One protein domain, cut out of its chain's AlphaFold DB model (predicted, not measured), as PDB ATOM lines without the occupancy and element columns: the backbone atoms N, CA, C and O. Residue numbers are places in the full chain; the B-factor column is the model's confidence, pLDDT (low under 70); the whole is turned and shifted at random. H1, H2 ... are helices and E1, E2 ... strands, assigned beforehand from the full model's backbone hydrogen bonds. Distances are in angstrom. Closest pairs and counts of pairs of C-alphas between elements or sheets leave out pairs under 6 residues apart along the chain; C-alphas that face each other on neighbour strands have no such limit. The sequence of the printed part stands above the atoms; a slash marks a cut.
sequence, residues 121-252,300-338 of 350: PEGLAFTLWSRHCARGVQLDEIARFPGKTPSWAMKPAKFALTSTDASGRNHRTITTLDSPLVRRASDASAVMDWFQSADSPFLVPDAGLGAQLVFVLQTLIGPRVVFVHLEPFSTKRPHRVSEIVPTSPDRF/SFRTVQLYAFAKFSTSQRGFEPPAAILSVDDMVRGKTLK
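This is residues 121 to 252 and 300 to 338 of the 350 residues of an uncharacterized protein of Exidia glandulosa HHB12029 (UniProt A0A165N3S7). One strongly twisted, branched sheet of eight strands curls round helix H3 on one of its faces, while the longest helix, H1, runs along the strands on the other face. The strands E6, E7 and E8 continue the sheet away from H3, and two long stretches with no named element, residues 230 to 248 and 308 to 322, reach far from the mean of the C-alphas. The printed part has 171 residues with five named helices and eight named strands, which follow one another along the chain as H1, H2, E1, E2, E3, H3, E4, E5, E6, H4, E7, E8 and H5; of the neighbour pairs in the branched sheet, E3 and E4, E6 and E7, and E7 and E8 are parallel, and the others are antiparallel. The class is mixed, helices and strands, with under half of the residues in named elements. The whole is compact and rounded, with a radius of gyration of the C-alphas of 15.8 A and spans of 46 by 40 by 33 A.

In the sheet, E5, residues 213 to 219, has three neighbours. E1, residues 158 to 165, and E4, residues 202 to 205, lie on one side of E5, beside its residues 216 to 218 and 213 to 215; E6, residues 222 to 229, lies on the other side. E4, E5 and E6 form a meander, each strand the antiparallel neighbour of the one before; N 203 and O 214 are 2.9 A apart, and N 217 and O 224 2.8 A, both within hydrogen-bond range. E1 is antiparallel to E5, with N 160 and O 216 at 2.9 A, and forms a hairpin with the edge strand E2, residues 168 to 173, with N 163 and O 170 at 2.9 A. The edge strand E3, residues 182 to 185, is parallel to E4, with N 185 and O 204 at 2.9 A. E5 lies on one side of E6 and E7, residues 302 to 307, on the other side; E7 is parallel to E6, with N 227 and O 304 at 2.9 A, and the edge strand E8, residues 323 to 326, is parallel to E7, with N 307 and O 324 at 2.9 A. Residues 143 to 144 pair antiparallel with residues 325 to 326 of E8. H3, residues 188 to 196, is on the sheet, which curls round it; the closest C-alphas of H3 and E1 are those of Gln 196 and Thr 164, 5.3 A apart. E3, H3 and E4 form a strand-helix-strand unit, two parallel neighbour strands with a helix between, with a right-handed crossover. H1, residues 121 to 132, is on the opposite face from H3, at a height over the sheet of 8.9 A, along the strands at 5 degrees to E5 on the local plane. H2, residues 139 to 142, only grazes the sheet and only just touches H5, residues 330 to 333, with 3 pairs of C-alphas within 8 A, the closest being Ile 142 and Met 331 at 6.0 A. H4, residues 249 to 252, and H5 are not on the sheet. In H1 and H3 every O i to N i+4 pair is within hydrogen-bond range; H2, H4 and H5 are too short for such a pair.

H1 begins at C-alpha 121, (-35.103, -41.179, 134.243), and is 16.3 A long; H3 is 12.6 A. E6 measures 22.6 A, E1 21.3 A, E5 18.9 A, E7 16.8 A and E2 16.3 A. E6 begins at C-alpha 222, (-34.800, -62.139, 147.793). H5 ends at C-alpha 333, (-35.550, -54.712, 119.840).

The two C-alphas farthest apart, those of Asp 178 and Gln 316, are 46.5 A from each other. Residues 253 to 299 are not printed, and C-alphas 252 and 300 are 11.2 A apart across the cut. The links H2 to E1, E6 to H4 and E7 to E8 are long. The mean pLDDT of the printed part is 71.6; 60 residues are under 70, among them residues 232 to 252, 309 to 323 and 329 to 338.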
ATOM      1  N   PRO A 121     -34.851 -40.178 133.206       89.50
ATOM      2  CA  PRO A 121     -35.103 -41.179 134.243       89.50
ATOM      3  C   PRO A 121     -36.544 -41.699 134.229       89.50
ATOM      4  O   PRO A 121     -36.764 -42.904 134.318       89.50
ATOM      5  N   GLU A 122     -37.515 -40.809 134.036       91.38
ATOM      6  CA  GLU A 122     -38.938 -41.127 133.933       91.38
ATOM      7  C   GLU A 122     -39.246 -41.923 132.664       91.38
ATOM      8  O   GLU A 122     -39.940 -42.937 132.724       91.38
ATOM      9  N   GLY A 123     -38.675 -41.526 131.522       89.38
ATOM     10  CA  GLY A 123     -38.792 -42.287 130.277       89.38
ATOM     11  C   GLY A 123     -38.208 -43.696 130.373       89.38
ATOM     12  O   GLY A 123     -38.792 -44.664 129.874       89.38
ATOM     13  N   LEU A 124     -37.092 -43.844 131.088       88.62
ATOM     14  CA  LEU A 124     -36.492 -45.141 131.373       88.62
ATOM     15  C   LEU A 124     -37.377 -45.976 132.308       88.62
ATOM     16  O   LEU A 124     -37.631 -47.144 132.007       88.62
ATOM     17  N   ALA A 125     -37.877 -45.390 133.398       91.31
ATOM     18  CA  ALA A 125     -38.808 -46.041 134.317       91.31
ATOM     19  C   ALA A 125     -40.049 -46.558 133.577       91.31
ATOM     20  O   ALA A 125     -40.409 -47.729 133.702       91.31
ATOM     21  N   PHE A 126     -40.643 -45.718 132.727       88.38
ATOM     22  CA  PHE A 126     -41.797 -46.073 131.907       88.38
ATOM     23  C   PHE A 126     -41.489 -47.225 130.944       88.38
ATOM     24  O   PHE A 126     -42.255 -48.188 130.842       88.38
ATOM     25  N   THR A 127     -40.338 -47.180 130.270       85.62
ATOM     26  CA  THR A 127     -39.900 -48.243 129.352       85.62
ATOM     27  C   THR A 127     -39.704 -49.576 130.077       85.62
ATOM     28  O   THR A 127     -40.132 -50.623 129.589       85.62
ATOM     29  N   LEU A 128     -39.075 -49.553 131.256       87.94
ATOM     30  CA  LEU A 128     -38.856 -50.747 132.072       87.94
ATOM     31  C   LEU A 128     -40.180 -51.310 132.594       87.94
ATOM     32  O   LEU A 128     -40.420 -52.514 132.490       87.94
ATOM     33  N   TRP A 129     -41.059 -50.447 133.100       89.12
ATOM     34  CA  TRP A 129     -42.370 -50.833 133.609       89.12
ATOM     35  C   TRP A 129     -43.235 -51.474 132.527       89.12
ATOM     36  O   TRP A 129     -43.606 -52.640 132.649       89.12
ATOM     37  N   SER A 130     -43.490 -50.751 131.434       83.62
ATOM     38  CA  SER A 130     -44.375 -51.185 130.344       83.62
ATOM     39  C   SER A 130     -43.987 -52.540 129.749       83.62
ATOM     40  O   SER A 130     -44.851 -53.314 129.343       83.62
ATOM     41  N   ARG A 131     -42.690 -52.861 129.722       82.12
ATOM     42  CA  ARG A 131     -42.168 -54.112 129.154       82.12
ATOM     43  C   ARG A 131     -42.104 -55.271 130.127       82.12
ATOM     44  O   ARG A 131     -42.119 -56.421 129.681       82.12
ATOM     45  N   HIS A 132     -41.962 -55.002 131.419       86.44
ATOM     46  CA  HIS A 132     -41.575 -56.029 132.383       86.44
ATOM     47  C   HIS A 132     -42.506 -56.146 133.589       86.44
ATOM     48  O   HIS A 132     -42.345 -57.091 134.355       86.44
ATOM     49  N   CYS A 133     -43.509 -55.277 133.753       85.00
ATOM     50  CA  CYS A 133     -44.427 -55.349 134.893       85.00
ATOM     51  C   CYS A 133     -45.201 -56.680 134.953       85.00
ATOM     52  O   CYS A 133     -45.238 -57.320 136.001       85.00
ATOM     53  N   ALA A 134     -45.746 -57.148 133.825       83.25
ATOM     54  CA  ALA A 134     -46.565 -58.361 133.783       83.25
ATOM     55  C   ALA A 134     -45.729 -59.653 133.819       83.25
ATOM     56  O   ALA A 134     -45.999 -60.564 134.603       83.25
ATOM     57  N   ARG A 135     -44.698 -59.737 132.966       83.81
ATOM     58  CA  ARG A 135     -43.881 -60.952 132.770       83.81
ATOM     59  C   ARG A 135     -42.674 -61.061 133.711       83.81
ATOM     60  O   ARG A 135     -42.088 -62.134 133.824       83.81
ATOM     61  N   GLY A 136     -42.308 -59.972 134.380       85.75
ATOM     62  CA  GLY A 136     -41.037 -59.835 135.085       85.75
ATOM     63  C   GLY A 136     -39.879 -59.414 134.171       85.75
ATOM     64  O   GLY A 136     -39.995 -59.296 132.950       85.75
ATOM     65  N   VAL A 137     -38.731 -59.162 134.785       86.56
ATOM     66  CA  VAL A 137     -37.476 -58.789 134.137       86.56
ATOM     67  C   VAL A 137     -36.429 -59.855 134.421       86.56
ATOM     68  O   VAL A 137     -36.167 -60.172 135.580       86.56
ATOM     69  N   GLN A 138     -35.820 -60.413 133.377       89.38
ATOM     70  CA  GLN A 138     -34.528 -61.082 133.515       89.38
ATOM     71  C   GLN A 138     -33.466 -60.019 133.261       89.38
ATOM     72  O   GLN A 138     -33.489 -59.337 132.237       89.38
ATOM     73  N   LEU A 139     -32.597 -59.783 134.239       85.00
ATOM     74  CA  LEU A 139     -31.664 -58.663 134.156       85.00
ATOM     75  C   LEU A 139     -30.573 -58.897 133.114       85.00
ATOM     76  O   LEU A 139     -30.055 -57.927 132.577       85.00
ATOM     77  N   ASP A 140     -30.249 -60.147 132.799       85.75
ATOM     78  CA  ASP A 140     -29.309 -60.503 131.734       85.75
ATOM     79  C   ASP A 140     -29.881 -60.325 130.316       85.75
ATOM     80  O   ASP A 140     -29.116 -60.149 129.371       85.75
ATOM     81  N   GLU A 141     -31.210 -60.298 130.161       84.69
ATOM     82  CA  GLU A 141     -31.871 -59.953 128.892       84.69
ATOM     83  C   GLU A 141     -31.754 -58.459 128.560       84.69
ATOM     84  O   GLU A 141     -31.753 -58.083 127.389       84.69
ATOM     85  N   ILE A 142     -31.688 -57.595 129.580       83.88
ATOM     86  CA  ILE A 142     -31.693 -56.134 129.399       83.88
ATOM     87  C   ILE A 142     -30.377 -55.464 129.783       83.88
ATOM     88  O   ILE A 142     -30.180 -54.289 129.480       83.88
ATOM     89  N   ALA A 143     -29.470 -56.179 130.445       84.44
ATOM     90  CA  ALA A 143     -28.192 -55.651 130.885       84.44
ATOM     91  C   ALA A 143     -27.074 -56.696 130.773       84.44
ATOM     92  O   ALA A 143     -27.243 -57.882 131.036       84.44
ATOM     93  N   ARG A 144     -25.885 -56.237 130.392       80.44
ATOM     94  CA  ARG A 144     -24.681 -57.046 130.218       80.44
ATOM     95  C   ARG A 144     -23.801 -56.941 131.449       80.44
ATOM     96  O   ARG A 144     -23.304 -55.861 131.766       80.44
ATOM     97  N   PHE A 145     -23.577 -58.065 132.115       75.75
ATOM     98  CA  PHE A 145     -22.674 -58.153 133.255       75.75
ATOM     99  C   PHE A 145     -21.227 -58.305 132.768       75.75
ATOM    100  O   PHE A 145     -20.958 -59.166 131.929       75.75
ATOM    101  N   PRO A 146     -20.272 -57.509 133.273       64.75
ATOM    102  CA  PRO A 146     -18.854 -57.768 133.064       64.75
ATOM    103  C   PRO A 146     -18.465 -59.067 133.760       64.75
ATOM    104  O   PRO A 146     -18.659 -59.221 134.965       64.75
ATOM    105  N   GLY A 147     -17.906 -60.007 133.005       69.12
ATOM    106  CA  GLY A 147     -17.551 -61.321 133.533       69.12
ATOM    107  C   GLY A 147     -18.748 -62.267 133.602       69.12
ATOM    108  O   GLY A 147     -19.546 -62.349 132.671       69.12
ATOM    109  N   LYS A 148     -18.838 -63.056 134.678       70.88
ATOM    110  CA  LYS A 148     -19.853 -64.108 134.797       70.88
ATOM    111  C   LYS A 148     -21.194 -63.528 135.245       70.88
ATOM    112  O   LYS A 148     -21.309 -63.029 136.363       70.88
ATOM    113  N   THR A 149     -22.221 -63.686 134.412       78.69
ATOM    114  CA  THR A 149     -23.603 -63.335 134.758       78.69
ATOM    115  C   THR A 149     -24.059 -64.081 136.019       78.69
ATOM    116  O   THR A 149     -23.966 -65.314 136.076       78.69
ATOM    117  N   PRO A 150     -24.566 -63.376 137.045       76.38
ATOM    118  CA  PRO A 150     -25.093 -64.024 138.235       76.38
ATOM    119  C   PRO A 150     -26.337 -64.868 137.931       76.38
ATOM    120  O   PRO A 150     -27.235 -64.424 137.222       76.38
ATOM    121  N   SER A 151     -26.460 -66.047 138.546       80.88
ATOM    122  CA  SER A 151     -27.572 -66.979 138.278       80.88
ATOM    123  C   SER A 151     -28.963 -66.399 138.550       80.88
ATOM    124  O   SER A 151     -29.928 -66.783 137.902       80.88
ATOM    125  N   TRP A 152     -29.074 -65.467 139.498       81.62
ATOM    126  CA  TRP A 152     -30.327 -64.779 139.805       81.62
ATOM    127  C   TRP A 152     -30.711 -63.733 138.757       81.62
ATOM    128  O   TRP A 152     -31.887 -63.405 138.663       81.62
ATOM    129  N   ALA A 153     -29.739 -63.196 138.011       84.75
ATOM    130  CA  ALA A 153     -29.998 -62.237 136.942       84.75
ATOM    131  C   ALA A 153     -30.592 -62.937 135.712       84.75
ATOM    132  O   ALA A 153     -31.382 -62.321 135.011       84.75
ATOM    133  N   MET A 154     -30.280 -64.230 135.547       86.38
ATOM    134  CA  MET A 154     -30.803 -65.147 134.520       86.38
ATOM    135  C   MET A 154     -32.178 -65.744 134.861       86.38
ATOM    136  O   MET A 154     -32.551 -66.814 134.369       86.38
ATOM    137  N   LYS A 155     -32.885 -65.164 135.836       88.31
ATOM    138  CA  LYS A 155     -34.200 -65.627 136.280       88.31
ATOM    139  C   LYS A 155     -35.156 -64.441 136.319       88.31
ATOM    140  O   LYS A 155     -34.731 -63.349 136.693       88.31
ATOM    141  N   PRO A 156     -36.447 -64.644 135.996       90.44
ATOM    142  CA  PRO A 156     -37.432 -63.576 136.083       90.44
ATOM    143  C   PRO A 156     -37.520 -62.999 137.499       90.44
ATOM    144  O   PRO A 156     -37.724 -63.727 138.474       90.44
ATOM    145  N   ALA A 157     -37.387 -61.682 137.598       90.94
ATOM    146  CA  ALA A 157     -37.608 -60.887 138.795       90.94
ATOM    147  C   ALA A 157     -38.819 -59.967 138.592       90.94
ATOM    148  O   ALA A 157     -39.111 -59.561 137.471       90.94
ATOM    149  N   LYS A 158     -39.540 -59.621 139.656       93.50
ATOM    150  CA  LYS A 158     -40.693 -58.704 139.577       93.50
ATOM    151  C   LYS A 158     -40.371 -57.385 140.256       93.50
ATOM    152  O   LYS A 158     -39.648 -57.387 141.246       93.50
ATOM    153  N   PHE A 159     -40.926 -56.278 139.770       92.81
ATOM    154  CA  PHE A 159     -40.874 -55.021 140.517       92.81
ATOM    155  C   PHE A 159     -41.554 -55.197 141.874       92.81
ATOM    156  O   PHE A 159     -42.526 -55.951 141.989       92.81
ATOM    157  N   ALA A 160     -41.028 -54.537 142.898       91.19
ATOM    158  CA  ALA A 160     -41.565 -54.618 144.244       91.19
ATOM    159  C   ALA A 160     -41.603 -53.253 144.930       91.19
ATOM    160  O   ALA A 160     -40.697 -52.442 144.761       91.19
ATOM    161  N   LEU A 161     -42.634 -53.051 145.747       91.06
ATOM    162  CA  LEU A 161     -42.712 -51.949 146.699       91.06
ATOM    163  C   LEU A 161     -42.182 -52.416 148.047       91.06
ATOM    164  O   LEU A 161     -42.452 -53.543 148.473       91.06
ATOM    165  N   THR A 162     -41.425 -51.548 148.705       84.56
ATOM    166  CA  THR A 162     -40.914 -51.789 150.053       84.56
ATOM    167  C   THR A 162     -41.835 -51.119 151.059       84.56
ATOM    168  O   THR A 162     -42.156 -49.951 150.903       84.56
ATOM    169  N   SER A 163     -42.236 -51.841 152.096       83.75
ATOM    170  CA  SER A 163     -42.969 -51.299 153.238       83.75
ATOM    171  C   SER A 163     -42.286 -51.753 154.515       83.75
ATOM    172  O   SER A 163     -41.813 -52.885 154.598       83.75
ATOM    173  N   THR A 164     -42.231 -50.890 155.516       75.88
ATOM    174  CA  THR A 164     -41.677 -51.200 156.830       75.88
ATOM    175  C   THR A 164     -42.805 -51.066 157.835       75.88
ATOM    176  O   THR A 164     -43.379 -49.992 157.979       75.88
ATOM    177  N   ASP A 165     -43.147 -52.161 158.501       71.69
ATOM    178  CA  ASP A 165     -44.163 -52.197 159.550       71.69
ATOM    179  C   ASP A 165     -43.568 -52.747 160.859       71.69
ATOM    180  O   ASP A 165     -42.374 -53.043 160.954       71.69
ATOM    181  N   ALA A 166     -44.402 -52.882 161.895       61.72
ATOM    182  CA  ALA A 166     -43.982 -53.395 163.199       61.72
ATOM    183  C   ALA A 166     -43.420 -54.835 163.151       61.72
ATOM    184  O   ALA A 166     -42.709 -55.240 164.071       61.72
ATOM    185  N   SER A 167     -43.726 -55.604 162.098       60.41
ATOM    186  CA  SER A 167     -43.236 -56.971 161.880       60.41
ATOM    187  C   SER A 167     -41.908 -57.026 161.117       60.41
ATOM    188  O   SER A 167     -41.204 -58.037 161.175       60.41
ATOM    189  N   GLY A 168     -41.524 -55.933 160.455       68.69
ATOM    190  CA  GLY A 168     -40.262 -55.792 159.743       68.69
ATOM    191  C   GLY A 168     -40.432 -55.171 158.361       68.69
ATOM    192  O   GLY A 168     -41.396 -54.467 158.071       68.69
ATOM    193  N   ARG A 169     -39.444 -55.412 157.494       70.69
ATOM    194  CA  ARG A 169     -39.470 -54.938 156.109       70.69
ATOM    195  C   ARG A 169     -40.121 -55.979 155.209       70.69
ATOM    196  O   ARG A 169     -39.616 -57.091 155.068       70.69
ATOM    197  N   ASN A 170     -41.192 -55.568 154.553       80.56
ATOM    198  CA  ASN A 170     -41.972 -56.352 153.619       80.56
ATOM    199  C   ASN A 170     -41.754 -55.841 152.191       80.56
ATOM    200  O   ASN A 170     -41.685 -54.637 151.941       80.56
ATOM    201  N   HIS A 171     -41.645 -56.770 151.242       85.12
ATOM    202  CA  HIS A 171     -41.519 -56.461 149.820       85.12
ATOM    203  C   HIS A 171     -42.692 -57.073 149.069       85.12
ATOM    204  O   HIS A 171     -42.825 -58.295 148.991       85.12
ATOM    205  N   ARG A 172     -43.553 -56.222 148.512       89.31
ATOM    206  CA  ARG A 172     -44.733 -56.649 147.761       89.31
ATOM    207  C   ARG A 172     -44.446 -56.551 146.275       89.31
ATOM    208  O   ARG A 172     -44.215 -55.455 145.774       89.31
ATOM    209  N   THR A 173     -44.498 -57.673 145.562       90.50
ATOM    210  CA  THR A 173     -44.409 -57.651 144.099       90.50
ATOM    211  C   THR A 173     -45.612 -56.949 143.500       90.50
ATOM    212  O   THR A 173     -46.739 -57.201 143.924       90.50
ATOM    213  N   ILE A 174     -45.375 -56.141 142.480       89.88
ATOM    214  CA  ILE A 174     -46.403 -55.367 141.794       89.88
ATOM    215  C   ILE A 174     -46.469 -55.763 140.321       89.88
ATOM    216  O   ILE A 174     -45.449 -55.981 139.666       89.88
ATOM    217  N   THR A 175     -47.695 -55.888 139.824       84.12
ATOM    218  CA  THR A 175     -48.012 -56.211 138.423       84.12
ATOM    219  C   THR A 175     -49.022 -55.237 137.821       84.12
ATOM    220  O   THR A 175     -49.158 -55.180 136.604       84.12
ATOM    221  N   THR A 176     -49.711 -54.474 138.670       83.12
ATOM    222  CA  THR A 176     -50.603 -53.363 138.330       83.12
ATOM    223  C   THR A 176     -50.058 -52.084 138.950       83.12
ATOM    224  O   THR A 176     -49.145 -52.130 139.782       83.12
ATOM    225  N   LEU A 177     -50.573 -50.945 138.497       80.94
ATOM    226  CA  LEU A 177     -50.103 -49.639 138.917       80.94
ATOM    227  C   LEU A 177     -51.270 -48.832 139.485       80.94
ATOM    228  O   LEU A 177     -52.008 -48.200 138.733       80.94
ATOM    229  N   ASP A 178     -51.405 -48.880 140.809       78.00
ATOM    230  CA  ASP A 178     -52.462 -48.192 141.566       78.00
ATOM    231  C   ASP A 178     -51.980 -46.835 142.121       78.00
ATOM    232  O   ASP A 178     -52.680 -46.178 142.884       78.00
ATOM    233  N   SER A 179     -50.751 -46.444 141.788       80.50
ATOM    234  CA  SER A 179     -50.053 -45.269 142.305       80.50
ATOM    235  C   SER A 179     -49.181 -44.634 141.219       80.50
ATOM    236  O   SER A 179     -48.962 -45.255 140.170       80.50
ATOM    237  N   PRO A 180     -48.642 -43.424 141.445       89.06
ATOM    238  CA  PRO A 180     -47.664 -42.833 140.547       89.06
ATOM    239  C   PRO A 180     -46.523 -43.803 140.223       89.06
ATOM    240  O   PRO A 180     -45.993 -44.503 141.090       89.06
ATOM    241  N   LEU A 181     -46.119 -43.844 138.954       91.38
ATOM    242  CA  LEU A 181     -45.018 -44.696 138.512       91.38
ATOM    243  C   LEU A 181     -43.690 -44.260 139.141       91.38
ATOM    244  O   LEU A 181     -42.848 -45.098 139.475       91.38
ATOM    245  N   VAL A 182     -43.493 -42.950 139.261       93.31
ATOM    246  CA  VAL A 182     -42.239 -42.344 139.694       93.31
ATOM    247  C   VAL A 182     -42.508 -41.357 140.821       93.31
ATOM    248  O   VAL A 182     -43.335 -40.462 140.685       93.31
ATOM    249  N   ARG A 183     -41.723 -41.459 141.893       92.38
ATOM    250  CA  ARG A 183     -41.585 -40.411 142.906       92.38
ATOM    251  C   ARG A 183     -40.298 -39.641 142.654       92.38
ATOM    252  O   ARG A 183     -39.249 -40.252 142.448       92.38
ATOM    253  N   ARG A 184     -40.355 -38.309 142.695       90.81
ATOM    254  CA  ARG A 184     -39.155 -37.463 142.769       90.81
ATOM    255  C   ARG A 184     -38.854 -37.144 144.231       90.81
ATOM    256  O   ARG A 184     -39.756 -36.774 144.972       90.81
ATOM    257  N   ALA A 185     -37.599 -37.292 144.636       84.69
ATOM    258  CA  ALA A 185     -37.135 -36.885 145.958       84.69
ATOM    259  C   ALA A 185     -36.234 -35.658 145.829       84.69
ATOM    260  O   ALA A 185     -35.243 -35.708 145.109       84.69
ATOM    261  N   SER A 186     -36.577 -34.579 146.532       81.69
ATOM    262  CA  SER A 186     -35.820 -33.318 146.570       81.69
ATOM    263  C   SER A 186     -34.613 -33.355 147.505       81.69
ATOM    264  O   SER A 186     -33.741 -32.498 147.421       81.69
ATOM    265  N   ASP A 187     -34.565 -34.325 148.417       73.19
ATOM    266  CA  ASP A 187     -33.540 -34.425 149.447       73.19
ATOM    267  C   ASP A 187     -33.332 -35.876 149.906       73.19
ATOM    268  O   ASP A 187     -34.028 -36.810 149.493       73.19
ATOM    269  N   ALA A 188     -32.326 -36.072 150.762       72.62
ATOM    270  CA  ALA A 188     -31.977 -37.384 151.291       72.62
ATOM    271  C   ALA A 188     -33.077 -37.984 152.184       72.62
ATOM    272  O   ALA A 188     -33.226 -39.206 152.206       72.62
ATOM    273  N   SER A 189     -33.850 -37.159 152.892       72.56
ATOM    274  CA  SER A 189     -34.934 -37.625 153.761       72.56
ATOM    275  C   SER A 189     -36.043 -38.262 152.929       72.56
ATOM    276  O   SER A 189     -36.414 -39.403 153.185       72.56
ATOM    277  N   ALA A 190     -36.461 -37.615 151.840       74.75
ATOM    278  CA  ALA A 190     -37.459 -38.147 150.916       74.75
ATOM    279  C   ALA A 190     -37.013 -39.460 150.239       74.75
ATOM    280  O   ALA A 190     -37.844 -40.329 149.962       74.75
ATOM    281  N   VAL A 191     -35.709 -39.640 149.997       76.38
ATOM    282  CA  VAL A 191     -35.153 -40.924 149.529       76.38
ATOM    283  C   VAL A 191     -35.288 -42.005 150.604       76.38
ATOM    284  O   VAL A 191     -35.678 -43.134 150.301       76.38
ATOM    285  N   MET A 192     -34.972 -41.676 151.858       76.50
ATOM    286  CA  MET A 192     -35.088 -42.615 152.976       76.50
ATOM    287  C   MET A 192     -36.539 -43.002 153.248       76.50
ATOM    288  O   MET A 192     -36.808 -44.182 153.475       76.50
ATOM    289  N   ASP A 193     -37.466 -42.052 153.154       77.75
ATOM    290  CA  ASP A 193     -38.900 -42.298 153.291       77.75
ATOM    291  C   ASP A 193     -39.389 -43.295 152.241       77.75
ATOM    292  O   ASP A 193     -40.092 -44.248 152.574       77.75
ATOM    293  N   TRP A 194     -38.945 -43.154 150.989       85.50
ATOM    294  CA  TRP A 194     -39.281 -44.107 149.933       85.50
ATOM    295  C   TRP A 194     -38.732 -45.517 150.213       85.50
ATOM    296  O   TRP A 194     -39.415 -46.510 149.976       85.50
ATOM    297  N   PHE A 195     -37.531 -45.651 150.785       78.81
ATOM    298  CA  PHE A 195     -37.009 -46.964 151.199       78.81
ATOM    299  C   PHE A 195     -37.780 -47.593 152.363       78.81
ATOM    300  O   PHE A 195     -37.759 -48.820 152.521       78.81
ATOM    301  N   GLN A 196     -38.404 -46.776 153.209       78.94
ATOM    302  CA  GLN A 196     -39.201 -47.246 154.337       78.94
ATOM    303  C   GLN A 196     -40.616 -47.613 153.903       78.94
ATOM    304  O   GLN A 196     -41.112 -48.659 154.316       78.94
ATOM    305  N   SER A 197     -41.237 -46.789 153.065       84.25
ATOM    306  CA  SER A 197     -42.612 -46.931 152.601       84.25
ATOM    307  C   SER A 197     -42.729 -46.419 151.165       84.25
ATOM    308  O   SER A 197     -43.126 -45.281 150.921       84.25
ATOM    309  N   ALA A 198     -42.374 -47.278 150.212       86.88
ATOM    310  CA  ALA A 198     -42.456 -46.992 148.789       86.88
ATOM    311  C   ALA A 198     -43.923 -46.953 148.342       86.88
ATOM    312  O   ALA A 198     -44.623 -47.967 148.331       86.88
ATOM    313  N   ASP A 199     -44.352 -45.768 147.938       88.19
ATOM    314  CA  ASP A 199     -45.623 -45.465 147.286       88.19
ATOM    315  C   ASP A 199     -45.541 -45.638 145.764       88.19
ATOM    316  O   ASP A 199     -46.527 -46.019 145.135       88.19
ATOM    317  N   SER A 200     -44.364 -45.434 145.173       92.56
ATOM    318  CA  SER A 200     -44.099 -45.604 143.743       92.56
ATOM    319  C   SER A 200     -43.110 -46.746 143.452       92.56
ATOM    320  O   SER A 200     -42.181 -46.990 144.232       92.56
ATOM    321  N   PRO A 201     -43.230 -47.434 142.299       93.19
ATOM    322  CA  PRO A 201     -42.272 -48.465 141.873       93.19
ATOM    323  C   PRO A 201     -40.849 -47.944 141.638       93.19
ATOM    324  O   PRO A 201     -39.876 -48.681 141.821       93.19
ATOM    325  N   PHE A 202     -40.735 -46.687 141.204       95.06
ATOM    326  CA  PHE A 202     -39.474 -46.045 140.863       95.06
ATOM    327  C   PHE A 202     -39.281 -44.747 141.646       95.06
ATOM    328  O   PHE A 202     -40.234 -44.006 141.902       95.06
ATOM    329  N   LEU A 203     -38.024 -44.448 141.953       92.25
ATOM    330  CA  LEU A 203     -37.584 -43.228 142.615       92.25
ATOM    331  C   LEU A 203     -36.550 -42.505 141.747       92.25
ATOM    332  O   LEU A 203     -35.553 -43.099 141.334       92.25
ATOM    333  N   VAL A 204     -36.762 -41.212 141.519       91.75
ATOM    334  CA  VAL A 204     -35.797 -40.291 140.910       91.75
ATOM    335  C   VAL A 204     -35.274 -39.371 142.017       91.75
ATOM    336  O   VAL A 204     -36.001 -38.480 142.464       91.75
ATOM    337  N   PRO A 205     -34.057 -39.607 142.531       82.94
ATOM    338  CA  PRO A 205     -33.485 -38.774 143.583       82.94
ATOM    339  C   PRO A 205     -32.946 -37.448 143.022       82.94
ATOM    340  O   PRO A 205     -32.667 -37.339 141.825       82.94
ATOM    341  N   ASP A 206     -32.764 -36.462 143.901       76.06
ATOM    342  CA  ASP A 206     -32.225 -35.146 143.555       76.06
ATOM    343  C   ASP A 206     -30.848 -35.219 142.869       76.06
ATOM    344  O   ASP A 206     -30.065 -36.165 143.057       76.06
ATOM    345  N   ALA A 207     -30.546 -34.182 142.080       61.62
ATOM    346  CA  ALA A 207     -29.314 -33.985 141.327       61.62
ATOM    347  C   ALA A 207     -28.102 -33.735 142.251       61.62
ATOM    348  O   ALA A 207     -27.464 -32.691 142.233       61.62
ATOM    349  N   GLY A 208     -27.736 -34.747 143.032       59.22
ATOM    350  CA  GLY A 208     -26.639 -34.705 143.999       59.22
ATOM    351  C   GLY A 208     -26.460 -36.007 144.782       59.22
ATOM    352  O   GLY A 208     -25.394 -36.244 145.343       59.22
ATOM    353  N   LEU A 209     -27.459 -36.897 144.762       59.78
ATOM    354  CA  LEU A 209     -27.489 -38.129 145.563       59.78
ATOM    355  C   LEU A 209     -26.930 -39.373 144.834       59.78
ATOM    356  O   LEU A 209     -27.033 -40.495 145.328       59.78
ATOM    357  N   GLY A 210     -26.298 -39.187 143.670       66.19
ATOM    358  CA  GLY A 210     -25.480 -40.198 142.981       66.19
ATOM    359  C   GLY A 210     -26.203 -41.038 141.920       66.19
ATOM    360  O   GLY A 210     -25.727 -41.111 140.785       66.19
ATOM    361  N   ALA A 211     -27.337 -41.661 142.247       77.56
ATOM    362  CA  ALA A 211     -28.151 -42.400 141.270       77.56
ATOM    363  C   ALA A 211     -29.096 -41.463 140.497       77.56
ATOM    364  O   ALA A 211     -29.403 -40.372 140.961       77.56
ATOM    365  N   GLN A 212     -29.557 -41.874 139.315       86.25
ATOM    366  CA  GLN A 212     -30.564 -41.140 138.534       86.25
ATOM    367  C   GLN A 212     -31.935 -41.819 138.565       86.25
ATOM    368  O   GLN A 212     -32.945 -41.160 138.356       86.25
ATOM    369  N   LEU A 213     -31.974 -43.126 138.820       90.81
ATOM    370  CA  LEU A 213     -33.203 -43.892 138.986       90.81
ATOM    371  C   LEU A 213     -32.938 -45.036 139.964       90.81
ATOM    372  O   LEU A 213     -31.893 -45.683 139.889       90.81
ATOM    373  N   VAL A 214     -33.873 -45.296 140.869       90.19
ATOM    374  CA  VAL A 214     -33.794 -46.375 141.857       90.19
ATOM    375  C   VAL A 214     -35.089 -47.176 141.830       90.19
ATOM    376  O   VAL A 214     -36.170 -46.606 141.709       90.19
ATOM    377  N   PHE A 215     -34.990 -48.499 141.919       93.44
ATOM    378  CA  PHE A 215     -36.148 -49.391 142.031       93.44
ATOM    379  C   PHE A 215     -35.774 -50.702 142.723       93.44
ATOM    380  O   PHE A 215     -34.593 -51.029 142.870       93.44
ATOM    381  N   VAL A 216     -36.774 -51.474 143.150       90.56
ATOM    382  CA  VAL A 216     -36.567 -52.774 143.805       90.56
ATOM    383  C   VAL A 216     -37.093 -53.908 142.932       90.56
ATOM    384  O   VAL A 216     -38.209 -53.861 142.417       90.56
ATOM    385  N   LEU A 217     -36.283 -54.956 142.796       91.25
ATOM    386  CA  LEU A 217     -36.651 -56.208 142.148       91.25
ATOM    387  C   LEU A 217     -36.734 -57.336 143.172       91.25
ATOM    388  O   LEU A 217     -35.749 -57.674 143.824       91.25
ATOM    389  N   GLN A 218     -37.887 -57.983 143.263       90.50
ATOM    390  CA  GLN A 218     -38.036 -59.246 143.963       90.50
ATOM    391  C   GLN A 218     -37.521 -60.383 143.080       90.50
ATOM    392  O   GLN A 218     -38.106 -60.696 142.041       90.50
ATOM    393  N   THR A 219     -36.433 -61.021 143.508       87.75
ATOM    394  CA  THR A 219     -35.872 -62.215 142.859       87.75
ATOM    395  C   THR A 219     -36.211 -63.479 143.649       87.75
ATOM    396  O   THR A 219     -36.624 -63.405 144.809       87.75
ATOM    397  N   LEU A 220     -35.956 -64.653 143.063       80.12
ATOM    398  CA  LEU A 220     -36.103 -65.949 143.747       80.12
ATOM    399  C   LEU A 220     -35.289 -66.051 145.047       80.12
ATOM    400  O   LEU A 220     -35.658 -66.787 145.952       80.12
ATOM    401  N   ILE A 221     -34.176 -65.318 145.138       77.44
ATOM    402  CA  ILE A 221     -33.265 -65.340 146.289       77.44
ATOM    403  C   ILE A 221     -33.419 -64.113 147.196       77.44
ATOM    404  O   ILE A 221     -32.552 -63.873 148.038       77.44
ATOM    405  N   GLY A 222     -34.475 -63.319 146.994       80.75
ATOM    406  CA  GLY A 222     -34.800 -62.139 147.793       80.75
ATOM    407  C   GLY A 222     -34.840 -60.821 147.006       80.75
ATOM    408  O   GLY A 222     -34.553 -60.795 145.802       80.75
ATOM    409  N   PRO A 223     -35.198 -59.719 147.684       82.38
ATOM    410  CA  PRO A 223     -35.257 -58.381 147.103       82.38
ATOM    411  C   PRO A 223     -33.861 -57.862 146.739       82.38
ATOM    412  O   PRO A 223     -32.863 -58.156 147.407       82.38
ATOM    413  N   ARG A 224     -33.789 -57.066 145.674       83.19
ATOM    414  CA  ARG A 224     -32.582 -56.385 145.208       83.19
ATOM    415  C   ARG A 224     -32.884 -54.936 144.898       83.19
ATOM    416  O   ARG A 224     -33.813 -54.657 144.149       83.19
ATOM    417  N   VAL A 225     -32.074 -54.039 145.442       82.62
ATOM    418  CA  VAL A 225     -32.158 -52.612 145.129       82.62
ATOM    419  C   VAL A 225     -31.290 -52.348 143.911       82.62
ATOM    420  O   VAL A 225     -30.109 -52.705 143.893       82.62
ATOM    421  N   VAL A 226     -31.882 -51.750 142.893       85.88
ATOM    422  CA  VAL A 226     -31.222 -51.419 141.640       85.88
ATOM    423  C   VAL A 226     -31.041 -49.914 141.575       85.88
ATOM    424  O   VAL A 226     -32.011 -49.166 141.660       85.88
ATOM    425  N   PHE A 227     -29.795 -49.490 141.411       83.69
ATOM    426  CA  PHE A 227     -29.413 -48.102 141.203       83.69
ATOM    427  C   PHE A 227     -28.989 -47.941 139.748       83.69
ATOM    428  O   PHE A 227     -28.143 -48.689 139.262       83.69
ATOM    429  N   VAL A 228     -29.591 -46.994 139.038       86.81
ATOM    430  CA  VAL A 228     -29.259 -46.710 137.643       86.81
ATOM    431  C   VAL A 228     -28.445 -45.434 137.557       86.81
ATOM    432  O   VAL A 228     -28.863 -44.378 138.040       86.81
ATOM    433  N   HIS A 229     -27.319 -45.538 136.865       83.44
ATOM    434  CA  HIS A 229     -26.423 -44.447 136.554       83.44
ATOM    435  C   HIS A 229     -26.477 -44.083 135.070       83.44
ATOM    436  O   HIS A 229     -26.057 -44.850 134.198       83.44
ATOM    437  N   LEU A 230     -26.975 -42.877 134.799       78.94
ATOM    438  CA  LEU A 230     -27.017 -42.278 133.458       78.94
ATOM    439  C   LEU A 230     -25.753 -41.462 133.142       78.94
ATOM    440  O   LEU A 230     -25.471 -41.180 131.992       78.94
ATOM    441  N   GLU A 231     -24.965 -41.086 134.146       71.50
ATOM    442  CA  GLU A 231     -23.662 -40.445 133.938       71.50
ATOM    443  C   GLU A 231     -22.699 -40.831 135.065       71.50
ATOM    444  O   GLU A 231     -22.522 -40.065 136.017       71.50
ATOM    445  N   PRO A 232     -22.085 -42.024 135.009       58.91
ATOM    446  CA  PRO A 232     -21.276 -42.533 136.117       58.91
ATOM    447  C   PRO A 232     -19.955 -41.792 136.357       58.91
ATOM    448  O   PRO A 232     -19.344 -41.994 137.396       58.91
ATOM    449  N   PHE A 233     -19.518 -40.937 135.424       56.22
ATOM    450  CA  PHE A 233     -18.236 -40.221 135.506       56.22
ATOM    451  C   PHE A 233     -18.363 -38.702 135.305       56.22
ATOM    452  O   PHE A 233     -17.371 -38.026 135.054       56.22
ATOM    453  N   SER A 234     -19.579 -38.150 135.389       52.72
ATOM    454  CA  SER A 234     -19.796 -36.702 135.259       52.72
ATOM    455  C   SER A 234     -18.997 -35.926 136.312       52.72
ATOM    456  O   SER A 234     -19.272 -36.053 137.501       52.72
ATOM    457  N   THR A 235     -18.052 -35.086 135.879       47.19
ATOM    458  CA  THR A 235     -17.249 -34.198 136.747       47.19
ATOM    459  C   THR A 235     -18.098 -33.185 137.516       47.19
ATOM    460  O   THR A 235     -17.657 -32.640 138.523       47.19
ATOM    461  N   LYS A 236     -19.329 -32.942 137.050       46.38
ATOM    462  CA  LYS A 236     -20.302 -32.031 137.666       46.38
ATOM    463  C   LYS A 236     -21.030 -32.642 138.860       46.38
ATOM    464  O   LYS A 236     -21.644 -31.909 139.627       46.38
ATOM    465  N   ARG A 237     -21.007 -33.969 139.005       46.34
ATOM    466  CA  ARG A 237     -21.635 -34.661 140.130       46.34
ATOM    467  C   ARG A 237     -20.533 -35.080 141.099       46.34
ATOM    468  O   ARG A 237     -19.543 -35.653 140.643       46.34
ATOM    469  N   PRO A 238     -20.677 -34.841 142.413       38.72
ATOM    470  CA  PRO A 238     -19.777 -35.417 143.396       38.72
ATOM    471  C   PRO A 238     -20.015 -36.930 143.426       38.72
ATOM    472  O   PRO A 238     -20.781 -37.453 144.231       38.72
ATOM    473  N   HIS A 239     -19.391 -37.654 142.498       41.47
ATOM    474  CA  HIS A 239     -19.289 -39.098 142.598       41.47
ATOM    475  C   HIS A 239     -18.504 -39.382 143.869       41.47
ATOM    476  O   HIS A 239     -17.367 -38.932 144.018       41.47
ATOM    477  N   ARG A 240     -19.113 -40.113 144.803       38.16
ATOM    478  CA  ARG A 240     -18.359 -40.789 145.858       38.16
ATOM    479  C   ARG A 240     -17.416 -41.771 145.170       38.16
ATOM    480  O   ARG A 240     -17.791 -42.897 144.859       38.16
ATOM    481  N   VAL A 241     -16.206 -41.314 144.883       40.56
ATOM    482  CA  VAL A 241     -15.087 -42.179 144.537       40.56
ATOM    483  C   VAL A 241     -14.593 -42.857 145.825       40.56
ATOM    484  O   VAL A 241     -14.606 -42.248 146.891       40.56
ATOM    485  N   SER A 242     -14.188 -44.118 145.646       34.00
ATOM    486  CA  SER A 242     -13.450 -45.078 146.490       34.00
ATOM    487  C   SER A 242     -14.152 -46.000 147.496       34.00
ATOM    488  O   SER A 242     -13.565 -47.040 147.772       34.00
ATOM    489  N   GLU A 243     -15.367 -45.756 147.998       35.09
ATOM    490  CA  GLU A 243     -15.913 -46.616 149.081       35.09
ATOM    491  C   GLU A 243     -17.430 -46.865 149.012       35.09
ATOM    492  O   GLU A 243     -18.189 -46.481 149.901       35.09
ATOM    493  N   ILE A 244     -17.905 -47.545 147.963       35.78
ATOM    494  CA  ILE A 244     -19.259 -48.122 147.960       35.78
ATOM    495  C   ILE A 244     -19.177 -49.609 147.565       35.78
ATOM    496  O   ILE A 244     -19.382 -49.945 146.402       35.78
ATOM    497  N   VAL A 245     -18.962 -50.456 148.596       32.81
ATOM    498  CA  VAL A 245     -19.219 -51.926 148.695       32.81
ATOM    499  C   VAL A 245     -18.044 -52.850 148.219       32.81
ATOM    500  O   VAL A 245     -17.236 -52.403 147.421       32.81
ATOM    501  N   PRO A 246     -17.802 -54.055 148.818       32.03
ATOM    502  CA  PRO A 246     -16.443 -54.487 149.222       32.03
ATOM    503  C   PRO A 246     -15.652 -55.463 148.312       32.03
ATOM    504  O   PRO A 246     -16.204 -56.203 147.497       32.03
ATOM    505  N   THR A 247     -14.365 -55.559 148.685       33.09
ATOM    506  CA  THR A 247     -13.148 -56.262 148.191       33.09
ATOM    507  C   THR A 247     -13.168 -57.765 147.887       33.09
ATOM    508  O   THR A 247     -12.102 -58.363 147.716       33.09
ATOM    509  N   SER A 248     -14.326 -58.438 147.827       35.69
ATOM    510  CA  SER A 248     -14.350 -59.871 147.473       35.69
ATOM    511  C   SER A 248     -15.714 -60.376 146.958       35.69
ATOM    512  O   SER A 248     -16.604 -60.692 147.761       35.69
ATOM    513  N   PRO A 249     -15.877 -60.566 145.633       36.16
ATOM    514  CA  PRO A 249     -17.090 -61.115 145.011       36.16
ATOM    515  C   PRO A 249     -17.485 -62.507 145.535       36.16
ATOM    516  O   PRO A 249     -18.670 -62.816 145.693       36.16
ATOM    517  N   ASP A 250     -16.496 -63.333 145.884       38.44
ATOM    518  CA  ASP A 250     -16.683 -64.712 146.355       38.44
ATOM    519  C   ASP A 250     -17.327 -64.794 147.744       38.44
ATOM    520  O   ASP A 250     -17.825 -65.846 148.144       38.44
ATOM    521  N   ARG A 251     -17.341 -63.695 148.507       37.41
ATOM    522  CA  ARG A 251     -18.054 -63.621 149.790       37.41
ATOM    523  C   ARG A 251     -19.536 -63.290 149.614       37.41
ATOM    524  O   ARG A 251     -20.337 -63.706 150.443       37.41
ATOM    525  N   PHE A 252     -19.909 -62.613 148.527       38.44
ATOM    526  CA  PHE A 252     -21.286 -62.178 148.267       38.44
ATOM    527  C   PHE A 252     -22.131 -63.248 147.561       38.44
ATOM    528  O   PHE A 252     -23.342 -63.344 147.770       38.44
ATOM    529  N   SER A 300     -29.774 -57.108 155.326       38.25
ATOM    530  CA  SER A 300     -28.824 -56.547 154.352       38.25
ATOM    531  C   SER A 300     -29.469 -56.434 152.963       38.25
ATOM    532  O   SER A 300     -30.087 -57.389 152.483       38.25
ATOM    533  N   PHE A 301     -29.325 -55.285 152.293       42.81
ATOM    534  CA  PHE A 301     -29.787 -55.115 150.916       42.81
ATOM    535  C   PHE A 301     -28.747 -55.622 149.922       42.81
ATOM    536  O   PHE A 301     -27.598 -55.189 149.910       42.81
ATOM    537  N   ARG A 302     -29.173 -56.494 149.007       59.44
ATOM    538  CA  ARG A 302     -28.361 -56.852 147.844       59.44
ATOM    539  C   ARG A 302     -28.518 -55.765 146.780       59.44
ATOM    540  O   ARG A 302     -29.574 -55.672 146.159       59.44
ATOM    541  N   THR A 303     -27.486 -54.950 146.582       62.59
ATOM    542  CA  THR A 303     -27.505 -53.825 145.635       62.59
ATOM    543  C   THR A 303     -26.941 -54.216 144.268       62.59
ATOM    544  O   THR A 303     -26.049 -55.061 144.173       62.59
ATOM    545  N   VAL A 304     -27.459 -53.604 143.203       65.50
ATOM    546  CA  VAL A 304     -26.993 -53.768 141.816       65.50
ATOM    547  C   VAL A 304     -26.839 -52.392 141.190       65.50
ATOM    548  O   VAL A 304     -27.741 -51.565 141.310       65.50
ATOM    549  N   GLN A 305     -25.716 -52.169 140.510       75.12
ATOM    550  CA  GLN A 305     -25.468 -50.937 139.767       75.12
ATOM    551  C   GLN A 305     -25.726 -51.162 138.276       75.12
ATOM    552  O   GLN A 305     -25.114 -52.029 137.653       75.12
ATOM    553  N   LEU A 306     -26.638 -50.400 137.685       77.56
ATOM    554  CA  LEU A 306     -26.918 -50.431 136.254       77.56
ATOM    555  C   LEU A 306     -26.386 -49.171 135.596       77.56
ATOM    556  O   LEU A 306     -26.826 -48.069 135.896       77.56
ATOM    557  N   TYR A 307     -25.471 -49.329 134.653       76.44
ATOM    558  CA  TYR A 307     -24.897 -48.219 133.908       76.44
ATOM    559  C   TYR A 307     -25.549 -48.151 132.539       76.44
ATOM    560  O   TYR A 307     -25.426 -49.083 131.748       76.44
ATOM    561  N   ALA A 308     -26.230 -47.049 132.238       71.50
ATOM    562  CA  ALA A 308     -26.792 -46.854 130.905       71.50
ATOM    563  C   ALA A 308     -25.711 -46.512 129.866       71.50
ATOM    564  O   ALA A 308     -25.859 -46.831 128.689       71.50
ATOM    565  N   PHE A 309     -24.607 -45.902 130.314       64.88
ATOM    566  CA  PHE A 309     -23.543 -45.395 129.449       64.88
ATOM    567  C   PHE A 309     -22.176 -45.641 130.073       64.88
ATOM    568  O   PHE A 309     -21.596 -44.793 130.748       64.88
ATOM    569  N   ALA A 310     -21.659 -46.838 129.863       60.28
ATOM    570  CA  ALA A 310     -20.250 -47.117 130.050       60.28
ATOM    571  C   ALA A 310     -19.876 -48.273 129.128       60.28
ATOM    572  O   ALA A 310     -20.595 -49.263 129.036       60.28
ATOM    573  N   LYS A 311     -18.728 -48.173 128.464       50.19
ATOM    574  CA  LYS A 311     -17.930 -49.364 128.178       50.19
ATOM    575  C   LYS A 311     -16.975 -49.467 129.354       50.19
ATOM    576  O   LYS A 311     -16.238 -48.516 129.600       50.19
ATOM    577  N   PHE A 312     -17.023 -50.558 130.114       46.94
ATOM    578  CA  PHE A 312     -16.030 -50.753 131.165       46.94
ATOM    579  C   PHE A 312     -14.648 -50.723 130.517       46.94
ATOM    580  O   PHE A 312     -14.396 -51.468 129.566       46.94
ATOM    581  N   SER A 313     -13.768 -49.844 130.996       37.09
ATOM    582  CA  SER A 313     -12.361 -49.984 130.659       37.09
ATOM    583  C   SER A 313     -11.884 -51.274 131.318       37.09
ATOM    584  O   SER A 313     -12.218 -51.571 132.467       37.09
ATOM    585  N   THR A 314     -11.115 -52.073 130.585       38.03
ATOM    586  CA  THR A 314     -10.365 -53.203 131.137       38.03
ATOM    587  C   THR A 314      -9.227 -52.662 132.000       38.03
ATOM    588  O   THR A 314      -8.054 -52.851 131.690       38.03
ATOM    589  N   SER A 315      -9.539 -51.903 133.049       34.66
ATOM    590  CA  SER A 315      -8.539 -51.562 134.043       34.66
ATOM    591  C   SER A 315      -8.362 -52.783 134.936       34.66
ATOM    592  O   SER A 315      -9.315 -53.330 135.486       34.66
ATOM    593  N   GLN A 316      -7.120 -53.243 135.068       36.38
ATOM    594  CA  GLN A 316      -6.743 -54.346 135.954       36.38
ATOM    595  C   GLN A 316      -6.901 -53.995 137.449       36.38
ATOM    596  O   GLN A 316      -6.393 -54.716 138.305       36.38
ATOM    597  N   ARG A 317      -7.551 -52.874 137.795       37.84
ATOM    598  CA  ARG A 317      -7.673 -52.385 139.169       37.84
ATOM    599  C   ARG A 317      -9.035 -51.732 139.413       37.84
ATOM    600  O   ARG A 317      -9.246 -50.586 139.049       37.84
ATOM    601  N   GLY A 318      -9.890 -52.471 140.121       41.94
ATOM    602  CA  GLY A 318     -10.940 -51.925 140.986       41.94
ATOM    603  C   GLY A 318     -12.287 -51.645 140.324       41.94
ATOM    604  O   GLY A 318     -12.525 -50.546 139.835       41.94
ATOM    605  N   PHE A 319     -13.207 -52.611 140.402       42.88
ATOM    606  CA  PHE A 319     -14.640 -52.367 140.237       42.88
ATOM    607  C   PHE A 319     -15.441 -53.364 141.101       42.88
ATOM    608  O   PHE A 319     -15.439 -54.557 140.804       42.88
ATOM    609  N   GLU A 320     -16.094 -52.899 142.175       56.22
ATOM    610  CA  GLU A 320     -16.809 -53.741 143.162       56.22
ATOM    611  C   GLU A 320     -18.113 -53.107 143.656       56.22
ATOM    612  O   GLU A 320     -18.234 -52.604 144.766       56.22
ATOM    613  N   PRO A 321     -19.122 -53.065 142.789       50.72
ATOM    614  CA  PRO A 321     -20.307 -53.901 143.031       50.72
ATOM    615  C   PRO A 321     -20.680 -54.719 141.779       50.72
ATOM    616  O   PRO A 321     -20.119 -54.475 140.711       50.72
ATOM    617  N   PRO A 322     -21.624 -55.687 141.832       57.25
ATOM    618  CA  PRO A 322     -22.115 -56.304 140.609       57.25
ATOM    619  C   PRO A 322     -22.799 -55.246 139.759       57.25
ATOM    620  O   PRO A 322     -23.895 -54.766 140.070       57.25
ATOM    621  N   ALA A 323     -22.103 -54.878 138.696       67.44
ATOM    622  CA  ALA A 323     -22.596 -53.952 137.721       67.44
ATOM    623  C   ALA A 323     -23.080 -54.669 136.483       67.44
ATOM    624  O   ALA A 323     -22.568 -55.724 136.110       67.44
ATOM    625  N   ALA A 324     -24.027 -54.042 135.810       73.94
ATOM    626  CA  ALA A 324     -24.334 -54.385 134.444       73.94
ATOM    627  C   ALA A 324     -24.461 -53.116 133.606       73.94
ATOM    628  O   ALA A 324     -24.867 -52.062 134.095       73.94
ATOM    629  N   ILE A 325     -24.087 -53.219 132.336       76.06
ATOM    630  CA  ILE A 325     -24.354 -52.186 131.341       76.06
ATOM    631  C   ILE A 325     -25.717 -52.460 130.749       76.06
ATOM    632  O   ILE A 325     -25.935 -53.520 130.168       76.06
ATOM    633  N   LEU A 326     -26.617 -51.499 130.855       80.75
ATOM    634  CA  LEU A 326     -27.907 -51.556 130.198       80.75
ATOM    635  C   LEU A 326     -27.706 -51.699 128.682       80.75
ATOM    636  O   LEU A 326     -27.006 -50.904 128.053       80.75
ATOM    637  N   SER A 327     -28.304 -52.722 128.084       76.44
ATOM    638  CA  SER A 327     -28.250 -52.917 126.641       76.44
ATOM    639  C   SER A 327     -29.295 -52.026 125.979       76.44
ATOM    640  O   SER A 327     -30.449 -52.419 125.819       76.44
ATOM    641  N   VAL A 328     -28.899 -50.807 125.604       70.38
ATOM    642  CA  VAL A 328     -29.791 -49.822 124.959       70.38
ATOM    643  C   VAL A 328     -30.409 -50.375 123.669       70.38
ATOM    644  O   VAL A 328     -31.572 -50.104 123.384       70.38
ATOM    645  N   ASP A 329     -29.677 -51.206 122.922       64.19
ATOM    646  CA  ASP A 329     -30.195 -51.852 121.712       64.19
ATOM    647  C   ASP A 329     -31.276 -52.904 122.031       64.19
ATOM    648  O   ASP A 329     -32.303 -52.978 121.351       64.19
ATOM    649  N   ASP A 330     -31.090 -53.711 123.082       62.75
ATOM    650  CA  ASP A 330     -32.030 -54.786 123.450       62.75
ATOM    651  C   ASP A 330     -33.252 -54.245 124.207       62.75
ATOM    652  O   ASP A 330     -34.378 -54.717 124.018       62.75
ATOM    653  N   MET A 331     -33.074 -53.138 124.932       59.56
ATOM    654  CA  MET A 331     -34.147 -52.283 125.442       59.56
ATOM    655  C   MET A 331     -35.063 -51.722 124.354       59.56
ATOM    656  O   MET A 331     -36.077 -51.120 124.685       59.56
ATOM    657  N   VAL A 332     -34.775 -51.938 123.069       51.69
ATOM    658  CA  VAL A 332     -35.574 -51.440 121.944       51.69
ATOM    659  C   VAL A 332     -36.062 -52.568 121.036       51.69
ATOM    660  O   VAL A 332     -37.206 -52.511 120.597       51.69
ATOM    661  N   ARG A 333     -35.265 -53.623 120.806       52.94
ATOM    662  CA  ARG A 333     -35.550 -54.712 119.840       52.94
ATOM    663  C   ARG A 333     -36.864 -55.482 120.044       52.94
ATOM    664  O   ARG A 333     -37.287 -56.200 119.136       52.94
ATOM    665  N   GLY A 334     -37.543 -55.328 121.180       49.06
ATOM    666  CA  GLY A 334     -38.912 -55.811 121.357       49.06
ATOM    667  C   GLY A 334     -39.890 -55.077 120.434       49.06
ATOM    668  O   GLY A 334     -40.362 -53.997 120.773       49.06
ATOM    669  N   LYS A 335     -40.230 -55.685 119.289       41.06
ATOM    670  CA  LYS A 335     -41.159 -55.178 118.252       41.06
ATOM    671  C   LYS A 335     -42.587 -54.825 118.725       41.06
ATOM    672  O   LYS A 335     -43.416 -54.486 117.887       41.06
ATOM    673  N   THR A 336     -42.919 -54.908 120.010       40.38
ATOM    674  CA  THR A 336     -44.322 -54.950 120.458       40.38
ATOM    675  C   THR A 336     -44.736 -53.956 121.534       40.38
ATOM    676  O   THR A 336     -45.932 -53.858 121.783       40.38
ATOM    677  N   LEU A 337     -43.840 -53.151 122.117       42.47
ATOM    678  CA  LEU A 337     -44.247 -52.112 123.077       42.47
ATOM    679  C   LEU A 337     -43.628 -50.765 122.709       42.47
ATOM    680  O   LEU A 337     -42.447 -50.511 122.954       42.47
ATOM    681  N   LYS A 338     -44.460 -49.919 122.086       53.47
ATOM    682  CA  LYS A 338     -44.194 -48.487 121.923       53.47
ATOM    683  C   LYS A 338     -43.946 -47.901 123.311       53.47
ATOM    684  O   LYS A 338     -44.726 -48.178 124.218       53.47
TER     685      LYS A 338